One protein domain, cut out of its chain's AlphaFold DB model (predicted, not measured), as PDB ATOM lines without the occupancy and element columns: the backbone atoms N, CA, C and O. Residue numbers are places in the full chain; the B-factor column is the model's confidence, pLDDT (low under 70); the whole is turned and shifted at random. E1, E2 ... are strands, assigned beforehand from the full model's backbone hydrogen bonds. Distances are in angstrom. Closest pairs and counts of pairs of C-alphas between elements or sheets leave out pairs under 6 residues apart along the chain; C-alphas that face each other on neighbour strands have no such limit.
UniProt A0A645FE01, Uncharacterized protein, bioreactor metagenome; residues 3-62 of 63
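Overview. This is residues 3 to 62 of the 63 residues of an uncharacterized protein of bioreactor metagenome (UniProt A0A645FE01). Picture one long, narrow, twisted ribbon of four antiparallel strands, with a wide loop of residues 12 to 27 at one end and a tight turn between E2 and E3 at the other. The longest strand, E2, runs through most of its length; E1 pairs with residues 28 to 36 of E2, toward the loop, and on the other side of E2 the shorter hairpin of E3 and E4 is shifted toward the turn, with E3 beside residues 33 to 40 of E2. The printed part has 60 residues with no named helix and four named strands, E1, E2, E3 and E4 along the chain, which is also their order across the sheet, and the class is all strand. The whole is only just loose, close to extended, with a radius of gyration of the C-alphas of 15.5 A, and its outline is a rod of 47 by 19 by 18 A.

Arrangement. Begin at the first printed residue with E1, residues 3 to 11, an edge strand of the sheet. Its neighbour is the inner strand E2, residues 28 to 40; the two are antiparallel, with 152 degrees between their directions, and form a hairpin across a long link of 16 residues. Look at Gln 11 and Val 28, whose C-alphas face each other at 4.4 A, and then at Leu 3 and Val 36, whose C-alphas face each other at 4.6 A. N 4 and O 35 are within hydrogen-bond range at 2.8 A, and so are N 10 and O 29 at 2.9 A. On the other side of E2 is E3, residues 43 to 49, also an inner strand and antiparallel to E2 at 154 degrees; a tight link of 2 residues joins this hairpin. The C-alphas that face each other across E2 and E3 run from 33 and 49, 5.7 A apart, to 40 and 43, 5.3 A apart. Here N 38 and O 45 are within hydrogen-bond range at 2.8 A, as are N 49 and O 34 at 2.9 A. Next comes E4, residues 55 to 61, the other edge strand, in a hairpin with E3 across a tight link of 5 residues. E3 and E4 are antiparallel at 166 degrees; the C-alphas of Ala 45 and Thr 59 face each other at 4.4 A, and N 46 and O 58 are within hydrogen-bond range at 2.7 A. E1 and E4 are apart. The four strands E1 to E4 make a meander, each strand the antiparallel neighbour of the one before.

Along the chain. Find C-alpha 3 at (173.354, 142.997, 91.957), where E1 begins; it runs 25.0 A to C-alpha 11. Pick up E2 at C-alpha 28, (148.906, 150.331, 94.361), and follow it for 37.5 A to C-alpha 40 at (186.272, 149.170, 97.209). E3 then runs 20.3 A from C-alpha 43 to C-alpha 49, and E4 runs 20.5 A from C-alpha 55 to C-alpha 61 at (182.197, 155.282, 103.509).

Size, cuts and confidence. The two C-alphas farthest apart are those of Asp 19, in the long link, and Gly 41, in the tight link from E2 to E3, at 47.7 A. From edge to edge of the sheet the strands' lines turn by 57 degrees, and its C-alphas lie up to 7.0 A off their best plane. The printed part has no cut. Read the B-factor column for the model's confidence: the mean pLDDT of the printed part is 73.4, and residues 9 to 30 are under 70.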
ATOM      1  N   LEU A   3     174.678 142.626  92.444       89.38
ATOM      2  CA  LEU A   3     173.354 142.997  91.957       89.38
ATOM      3  C   LEU A   3     172.346 142.807  93.097       89.38
ATOM      4  O   LEU A   3     172.375 141.793  93.793       89.38
ATOM      5  N   LYS A   4     171.453 143.772  93.280       85.88
ATOM      6  CA  LYS A   4     170.355 143.742  94.244       85.88
ATOM      7  C   LYS A   4     169.049 143.963  93.493       85.88
ATOM      8  O   LYS A   4     168.925 144.898  92.705       85.88
ATOM      9  N   LEU A   5     168.064 143.112  93.744       84.62
ATOM     10  CA  LEU A   5     166.728 143.257  93.182       84.62
ATOM     11  C   LEU A   5     165.740 143.430  94.331       84.62
ATOM     12  O   LEU A   5     165.598 142.533  95.160       84.62
ATOM     13  N   THR A   6     165.072 144.581  94.387       80.56
ATOM     14  CA  THR A   6     164.061 144.862  95.409       80.56
ATOM     15  C   THR A   6     162.691 144.932  94.753       80.56
ATOM     16  O   THR A   6     162.442 145.769  93.887       80.56
ATOM     17  N   GLY A   7     161.801 144.027  95.159       79.56
ATOM     18  CA  GLY A   7     160.394 144.045  94.778       79.56
ATOM     19  C   GLY A   7     159.557 144.679  95.881       79.56
ATOM     20  O   GLY A   7     159.753 144.382  97.059       79.56
ATOM     21  N   GLY A   8     158.626 145.546  95.504       73.25
ATOM     22  CA  GLY A   8     157.713 146.176  96.443       73.25
ATOM     23  C   GLY A   8     156.428 146.623  95.767       73.25
ATOM     24  O   GLY A   8     156.262 146.537  94.552       73.25
ATOM     25  N   ALA A   9     155.505 147.122  96.571       65.12
ATOM     26  CA  ALA A   9     154.306 147.768  96.080       65.12
ATOM     27  C   ALA A   9     154.381 149.235  96.504       65.12
ATOM     28  O   ALA A   9     154.482 149.528  97.693       65.12
ATOM     29  N   ILE A  10     154.384 150.157  95.542       64.69
ATOM     30  CA  ILE A  10     154.316 151.586  95.849       64.69
ATOM     31  C   ILE A  10     152.842 151.953  95.879       64.69
ATOM     32  O   ILE A  10     152.127 151.826  94.882       64.69
ATOM     33  N   GLN A  11     152.373 152.419  97.030       58.97
ATOM     34  CA  GLN A  11     151.059 153.029  97.119       58.97
ATOM     35  C   GLN A  11     151.127 154.411  96.461       58.97
ATOM     36  O   GLN A  11     151.845 155.301  96.917       58.97
ATOM     37  N   GLY A  12     150.429 154.567  95.338       54.12
ATOM     38  CA  GLY A  12     150.446 155.797  94.555       54.12
ATOM     39  C   GLY A  12     149.658 156.912  95.244       54.12
ATOM     40  O   GLY A  12     148.569 156.687  95.772       54.12
ATOM     41  N   TYR A  13     150.206 158.128  95.209       51.50
ATOM     42  CA  TYR A  13     149.592 159.367  95.692       51.50
ATOM     43  C   TYR A  13     148.100 159.518  95.304       51.50
ATOM     44  O   TYR A  13     147.728 159.416  94.135       51.50
ATOM     45  N   ARG A  14     147.251 159.884  96.281       48.50
ATOM     46  CA  ARG A  14     145.882 160.407  96.074       48.50
ATOM     47  C   ARG A  14     145.969 161.854  95.553       48.50
ATOM     48  O   ARG A  14     145.963 162.796  96.335       48.50
ATOM     49  N   GLY A  15     146.077 162.046  94.237       55.66
ATOM     50  CA  GLY A  15     146.161 163.379  93.618       55.66
ATOM     51  C   GLY A  15     145.825 163.410  92.118       55.66
ATOM     52  O   GLY A  15     145.632 162.369  91.498       55.66
ATOM     53  N   LYS A  16     145.757 164.623  91.540       44.38
ATOM     54  CA  LYS A  16     145.217 165.018  90.208       44.38
ATOM     55  C   LYS A  16     145.819 164.368  88.934       44.38
ATOM     56  O   LYS A  16     145.472 164.796  87.840       44.38
ATOM     57  N   TYR A  17     146.648 163.328  89.028       50.81
ATOM     58  CA  TYR A  17     147.231 162.617  87.869       50.81
ATOM     59  C   TYR A  17     146.662 161.201  87.700       50.81
ATOM     60  O   TYR A  17     147.359 160.253  87.345       50.81
ATOM     61  N   ARG A  18     145.361 161.067  87.967       47.09
ATOM     62  CA  ARG A  18     144.614 159.805  87.980       47.09
ATOM     63  C   ARG A  18     144.484 159.140  86.590       47.09
ATOM     64  O   ARG A  18     144.209 157.945  86.536       47.09
ATOM     65  N   ASP A  19     144.728 159.871  85.499       48.94
ATOM     66  CA  ASP A  19     144.276 159.514  84.140       48.94
ATOM     67  C   ASP A  19     145.346 159.017  83.149       48.94
ATOM     68  O   ASP A  19     145.085 158.946  81.953       48.94
ATOM     69  N   LYS A  20     146.561 158.647  83.588       49.47
ATOM     70  CA  LYS A  20     147.594 158.128  82.657       49.47
ATOM     71  C   LYS A  20     147.938 156.643  82.786       49.47
ATOM     72  O   LYS A  20     148.814 156.181  82.063       49.47
ATOM     73  N   ILE A  21     147.274 155.879  83.661       50.03
ATOM     74  CA  ILE A  21     147.596 154.455  83.861       50.03
ATOM     75  C   ILE A  21     146.309 153.604  83.874       50.03
ATOM     76  O   ILE A  21     145.487 153.776  84.776       50.03
ATOM     77  N   PRO A  22     146.132 152.648  82.936       46.56
ATOM     78  CA  PRO A  22     144.900 151.859  82.764       46.56
ATOM     79  C   PRO A  22     144.586 150.845  83.893       46.56
ATOM     80  O   PRO A  22     143.641 150.072  83.780       46.56
ATOM     81  N   LEU A  23     145.331 150.858  85.007       48.66
ATOM     82  CA  LEU A  23     145.200 149.948  86.164       48.66
ATOM     83  C   LEU A  23     144.900 150.682  87.492       48.66
ATOM     84  O   LEU A  23     145.151 150.176  88.584       48.66
ATOM     85  N   ASN A  24     144.324 151.882  87.432       44.19
ATOM     86  CA  ASN A  24     144.117 152.758  88.593       44.19
ATOM     87  C   ASN A  24     142.874 152.448  89.462       44.19
ATOM     88  O   ASN A  24     142.258 153.341  90.054       44.19
ATOM     89  N   ARG A  25     142.462 151.181  89.542       48.78
ATOM     90  CA  ARG A  25     141.335 150.781  90.400       48.78
ATOM     91  C   ARG A  25     141.775 150.352  91.806       48.78
ATOM     92  O   ARG A  25     140.943 150.331  92.703       48.78
ATOM     93  N   PHE A  26     143.072 150.094  92.012       49.44
ATOM     94  CA  PHE A  26     143.605 149.535  93.263       49.44
ATOM     95  C   PHE A  26     144.568 150.451  94.041       49.44
ATOM     96  O   PHE A  26     144.950 150.097  95.149       49.44
ATOM     97  N   GLY A  27     144.952 151.628  93.522       51.88
ATOM     98  CA  GLY A  27     145.786 152.605  94.254       51.88
ATOM     99  C   GLY A  27     147.210 152.136  94.602       51.88
ATOM    100  O   GLY A  27     147.928 152.825  95.326       51.88
ATOM    101  N   VAL A  28     147.624 150.977  94.087       51.34
ATOM    102  CA  VAL A  28     148.906 150.331  94.361       51.34
ATOM    103  C   VAL A  28     149.547 149.959  93.028       51.34
ATOM    104  O   VAL A  28     148.942 149.247  92.226       51.34
ATOM    105  N   ALA A  29     150.757 150.456  92.783       58.84
ATOM    106  CA  ALA A  29     151.560 150.109  91.621       58.84
ATOM    107  C   ALA A  29     152.625 149.080  92.041       58.84
ATOM    108  O   ALA A  29     153.428 149.378  92.933       58.84
ATOM    109  N   PRO A  30     152.658 147.874  91.443       61.41
ATOM    110  CA  PRO A  30     153.774 146.962  91.653       61.41
ATOM    111  C   PRO A  30     155.047 147.611  91.099       61.41
ATOM    112  O   PRO A  30     155.057 148.092  89.964       61.41
ATOM    113  N   VAL A  31     156.110 147.643  91.901       71.19
ATOM    114  CA  VAL A  31     157.408 148.183  91.497       71.19
ATOM    115  C   VAL A  31     158.485 147.117  91.648       71.19
ATOM    116  O   VAL A  31     158.536 146.374  92.631       71.19
ATOM    117  N   ILE A  32     159.378 147.070  90.668       78.56
ATOM    118  CA  ILE A  32     160.627 146.325  90.751       78.56
ATOM    119  C   ILE A  32     161.741 147.350  90.591       78.56
ATOM    120  O   ILE A  32     161.774 148.084  89.604       78.56
ATOM    121  N   ILE A  33     162.625 147.411  91.579       84.56
ATOM    122  CA  ILE A  33     163.749 148.341  91.632       84.56
ATOM    123  C   ILE A  33     165.030 147.504  91.559       84.56
ATOM    124  O   ILE A  33     165.457 146.928  92.568       84.56
ATOM    125  N   PRO A  34     165.638 147.370  90.369       87.62
ATOM    126  CA  PRO A  34     166.962 146.791  90.252       87.62
ATOM    127  C   PRO A  34     168.015 147.799  90.712       87.62
ATOM    128  O   PRO A  34     167.912 149.006  90.491       87.62
ATOM    129  N   SER A  35     169.055 147.285  91.352       87.00
ATOM    130  CA  SER A  35     170.195 148.063  91.810       87.00
ATOM    131  C   SER A  35     171.493 147.285  91.628       87.00
ATOM    132  O   SER A  35     171.534 146.059  91.712       87.00
ATOM    133  N   VAL A  36     172.569 148.005  91.341       91.62
ATOM    134  CA  VAL A  36     173.914 147.450  91.185       91.62
ATOM    135  C   VAL A  36     174.864 148.248  92.053       91.62
ATOM    136  O   VAL A  36     174.828 149.474  92.060       91.62
ATOM    137  N   GLY A  37     175.700 147.554  92.814       90.19
ATOM    138  CA  GLY A  37     176.642 148.188  93.719       90.19
ATOM    139  C   GLY A  37     178.040 147.615  93.602       90.19
ATOM    140  O   GLY A  37     178.260 146.471  93.192       90.19
ATOM    141  N   THR A  38     179.016 148.423  93.974       91.56
ATOM    142  CA  THR A  38     180.396 147.997  94.129       91.56
ATOM    143  C   THR A  38     180.969 148.570  95.413       91.56
ATOM    144  O   THR A  38     180.578 149.640  95.868       91.56
ATOM    145  N   HIS A  39     181.882 147.825  96.014       88.75
ATOM    146  CA  HIS A  39     182.584 148.231  97.219       88.75
ATOM    147  C   HIS A  39     184.077 148.087  96.953       88.75
ATOM    148  O   HIS A  39     184.520 147.093  96.375       88.75
ATOM    149  N   TYR A  40     184.830 149.108  97.339       86.25
ATOM    150  CA  TYR A  40     186.272 149.170  97.209       86.25
ATOM    151  C   TYR A  40     186.854 149.668  98.533       86.25
ATOM    152  O   TYR A  40     186.818 150.858  98.850       86.25
ATOM    153  N   GLY A  41     187.329 148.721  99.346       87.50
ATOM    154  CA  GLY A  41     187.771 148.988 100.714       87.50
ATOM    155  C   GLY A  41     186.647 149.607 101.564       87.50
ATOM    156  O   GLY A  41     185.564 149.020 101.631       87.50
ATOM    157  N   PRO A  42     186.869 150.772 102.200       89.06
ATOM    158  CA  PRO A  42     185.857 151.444 103.013       89.06
ATOM    159  C   PRO A  42     184.777 152.139 102.174       89.06
ATOM    160  O   PRO A  42     183.749 152.524 102.718       89.06
ATOM    161  N   VAL A  43     184.973 152.314 100.864       90.19
ATOM    162  CA  VAL A  43     184.044 153.059 100.004       90.19
ATOM    163  C   VAL A  43     183.067 152.102  99.329       90.19
ATOM    164  O   VAL A  43     183.464 151.105  98.731       90.19
ATOM    165  N   ALA A  44     181.780 152.424  99.378       90.19
ATOM    166  CA  ALA A  44     180.721 151.734  98.656       90.19
ATOM    167  C   ALA A  44     180.002 152.711  97.723       90.19
ATOM    168  O   ALA A  44     179.760 153.860  98.085       90.19
ATOM    169  N   ALA A  45     179.642 152.244  96.533       91.75
ATOM    170  CA  ALA A  45     178.823 152.966  95.572       91.75
ATOM    171  C   ALA A  45     177.691 152.055  95.085       91.75
ATOM    172  O   ALA A  45     177.929 150.897  94.745       91.75
ATOM    173  N   GLU A  46     176.470 152.571  95.035       91.50
ATOM    174  CA  GLU A  46     175.269 151.876  94.580       91.50
ATOM    175  C   GLU A  46     174.511 152.740  93.571       91.50
ATOM    176  O   GLU A  46     174.309 153.933  93.778       91.50
ATOM    177  N   LEU A  47     174.068 152.120  92.483       91.19
ATOM    178  CA  LEU A  47     173.163 152.687  91.496       91.19
ATOM    179  C   LEU A  47     171.823 151.961  91.610       91.19
ATOM    180  O   LEU A  47     171.756 150.741  91.468       91.19
ATOM    181  N   VAL A  48     170.758 152.715  91.842       90.06
ATOM    182  CA  VAL A  48     169.391 152.225  92.023       90.06
ATOM    183  C   VAL A  48     168.529 152.764  90.888       90.06
ATOM    184  O   VAL A  48     168.451 153.973  90.688       90.06
ATOM    185  N   LEU A  49     167.868 151.886  90.138       87.12
ATOM    186  CA  LEU A  49     167.019 152.270  89.010       87.12
ATOM    187  C   LEU A  49     165.560 152.338  89.470       87.12
ATOM    188  O   LEU A  49     164.916 151.315  89.697       87.12
ATOM    189  N   LEU A  50     165.020 153.549  89.585       82.94
ATOM    190  CA  LEU A  50     163.650 153.820  90.038       82.94
ATOM    191  C   LEU A  50     162.653 153.753  88.862       82.94
ATOM    192  O   LEU A  50     161.757 154.586  88.725       82.94
ATOM    193  N   GLY A  51     162.831 152.760  87.987       76.50
ATOM    194  CA  GLY A  51     162.132 152.628  86.708       76.50
ATOM    195  C   GLY A  51     162.846 153.334  85.547       76.50
ATOM    196  O   GLY A  51     164.009 153.709  85.646       76.50
ATOM    197  N   PHE A  52     162.144 153.516  84.426       72.50
ATOM    198  CA  PHE A  52     162.724 154.087  83.197       72.50
ATOM    199  C   PHE A  52     163.019 155.592  83.260       72.50
ATOM    200  O   PHE A  52     163.756 156.100  82.424       72.50
ATOM    201  N   ASN A  53     162.440 156.312  84.223       75.69
ATOM    202  CA  ASN A  53     162.479 157.778  84.256       75.69
ATOM    203  C   ASN A  53     163.423 158.350  85.321       75.69
ATOM    204  O   ASN A  53     163.625 159.560  85.358       75.69
ATOM    205  N   ALA A  54     163.956 157.518  86.219       80.25
ATOM    206  CA  ALA A  54     164.772 157.990  87.327       80.25
ATOM    207  C   ALA A  54     165.792 156.938  87.769       80.25
ATOM    208  O   ALA A  54     165.510 155.741  87.807       80.25
ATOM    209  N   ALA A  55     166.965 157.417  88.168       88.19
ATOM    210  CA  ALA A  55     167.987 156.630  88.836       88.19
ATOM    211  C   ALA A  55     168.523 157.413  90.041       88.19
ATOM    212  O   ALA A  55     168.551 158.644  90.032       88.19
ATOM    213  N   MET A  56     168.934 156.692  91.076       89.69
ATOM    214  CA  MET A  56     169.541 157.220  92.292       89.69
ATOM    215  C   MET A  56     170.946 156.640  92.424       89.69
ATOM    216  O   MET A  56     171.144 155.441  92.245       89.69
ATOM    217  N   ILE A  57     171.917 157.496  92.732       90.81
ATOM    218  CA  ILE A  57     173.296 157.095  93.009       90.81
ATOM    219  C   ILE A  57     173.562 157.363  94.485       90.81
ATOM    220  O   ILE A  57     173.367 158.483  94.957       90.81
ATOM    221  N   THR A  58     174.025 156.341  95.194       91.00
ATOM    222  CA  THR A  58     174.369 156.408  96.611       91.00
ATOM    223  C   THR A  58     175.833 156.046  96.773       91.00
ATOM    224  O   THR A  58     176.272 154.999  96.310       91.00
ATOM    225  N   THR A  59     176.597 156.885  97.460       90.69
ATOM    226  CA  THR A  59     177.986 156.594  97.830       90.69
ATOM    227  C   THR A  59     178.137 156.701  99.338       90.69
ATOM    228  O   THR A  59     177.633 157.648  99.936       90.69
ATOM    229  N   GLY A  60     178.826 155.747  99.955       90.69
ATOM    230  CA  GLY A  60     179.046 155.702 101.396       90.69
ATOM    231  C   GLY A  60     180.476 155.309 101.740       90.69
ATOM    232  O   GLY A  60     181.152 154.646 100.956       90.69
ATOM    233  N   VAL A  61     180.923 155.710 102.927       89.94
ATOM    234  CA  VAL A  61     182.197 155.282 103.509       89.94
ATOM    235  C   VAL A  61     181.892 154.568 104.823       89.94
ATOM    236  O   VAL A  61     181.128 155.079 105.639       89.94
ATOM    237  N   ARG A  62     182.441 153.370 105.009       77.50
ATOM    238  CA  ARG A  62     182.423 152.616 106.265       77.50
ATOM    239  C   ARG A  62     183.775 152.781 106.953       77.50
ATOM    240  O   ARG A  62     184.800 152.536 106.322       77.50
TER     241      ARG A  62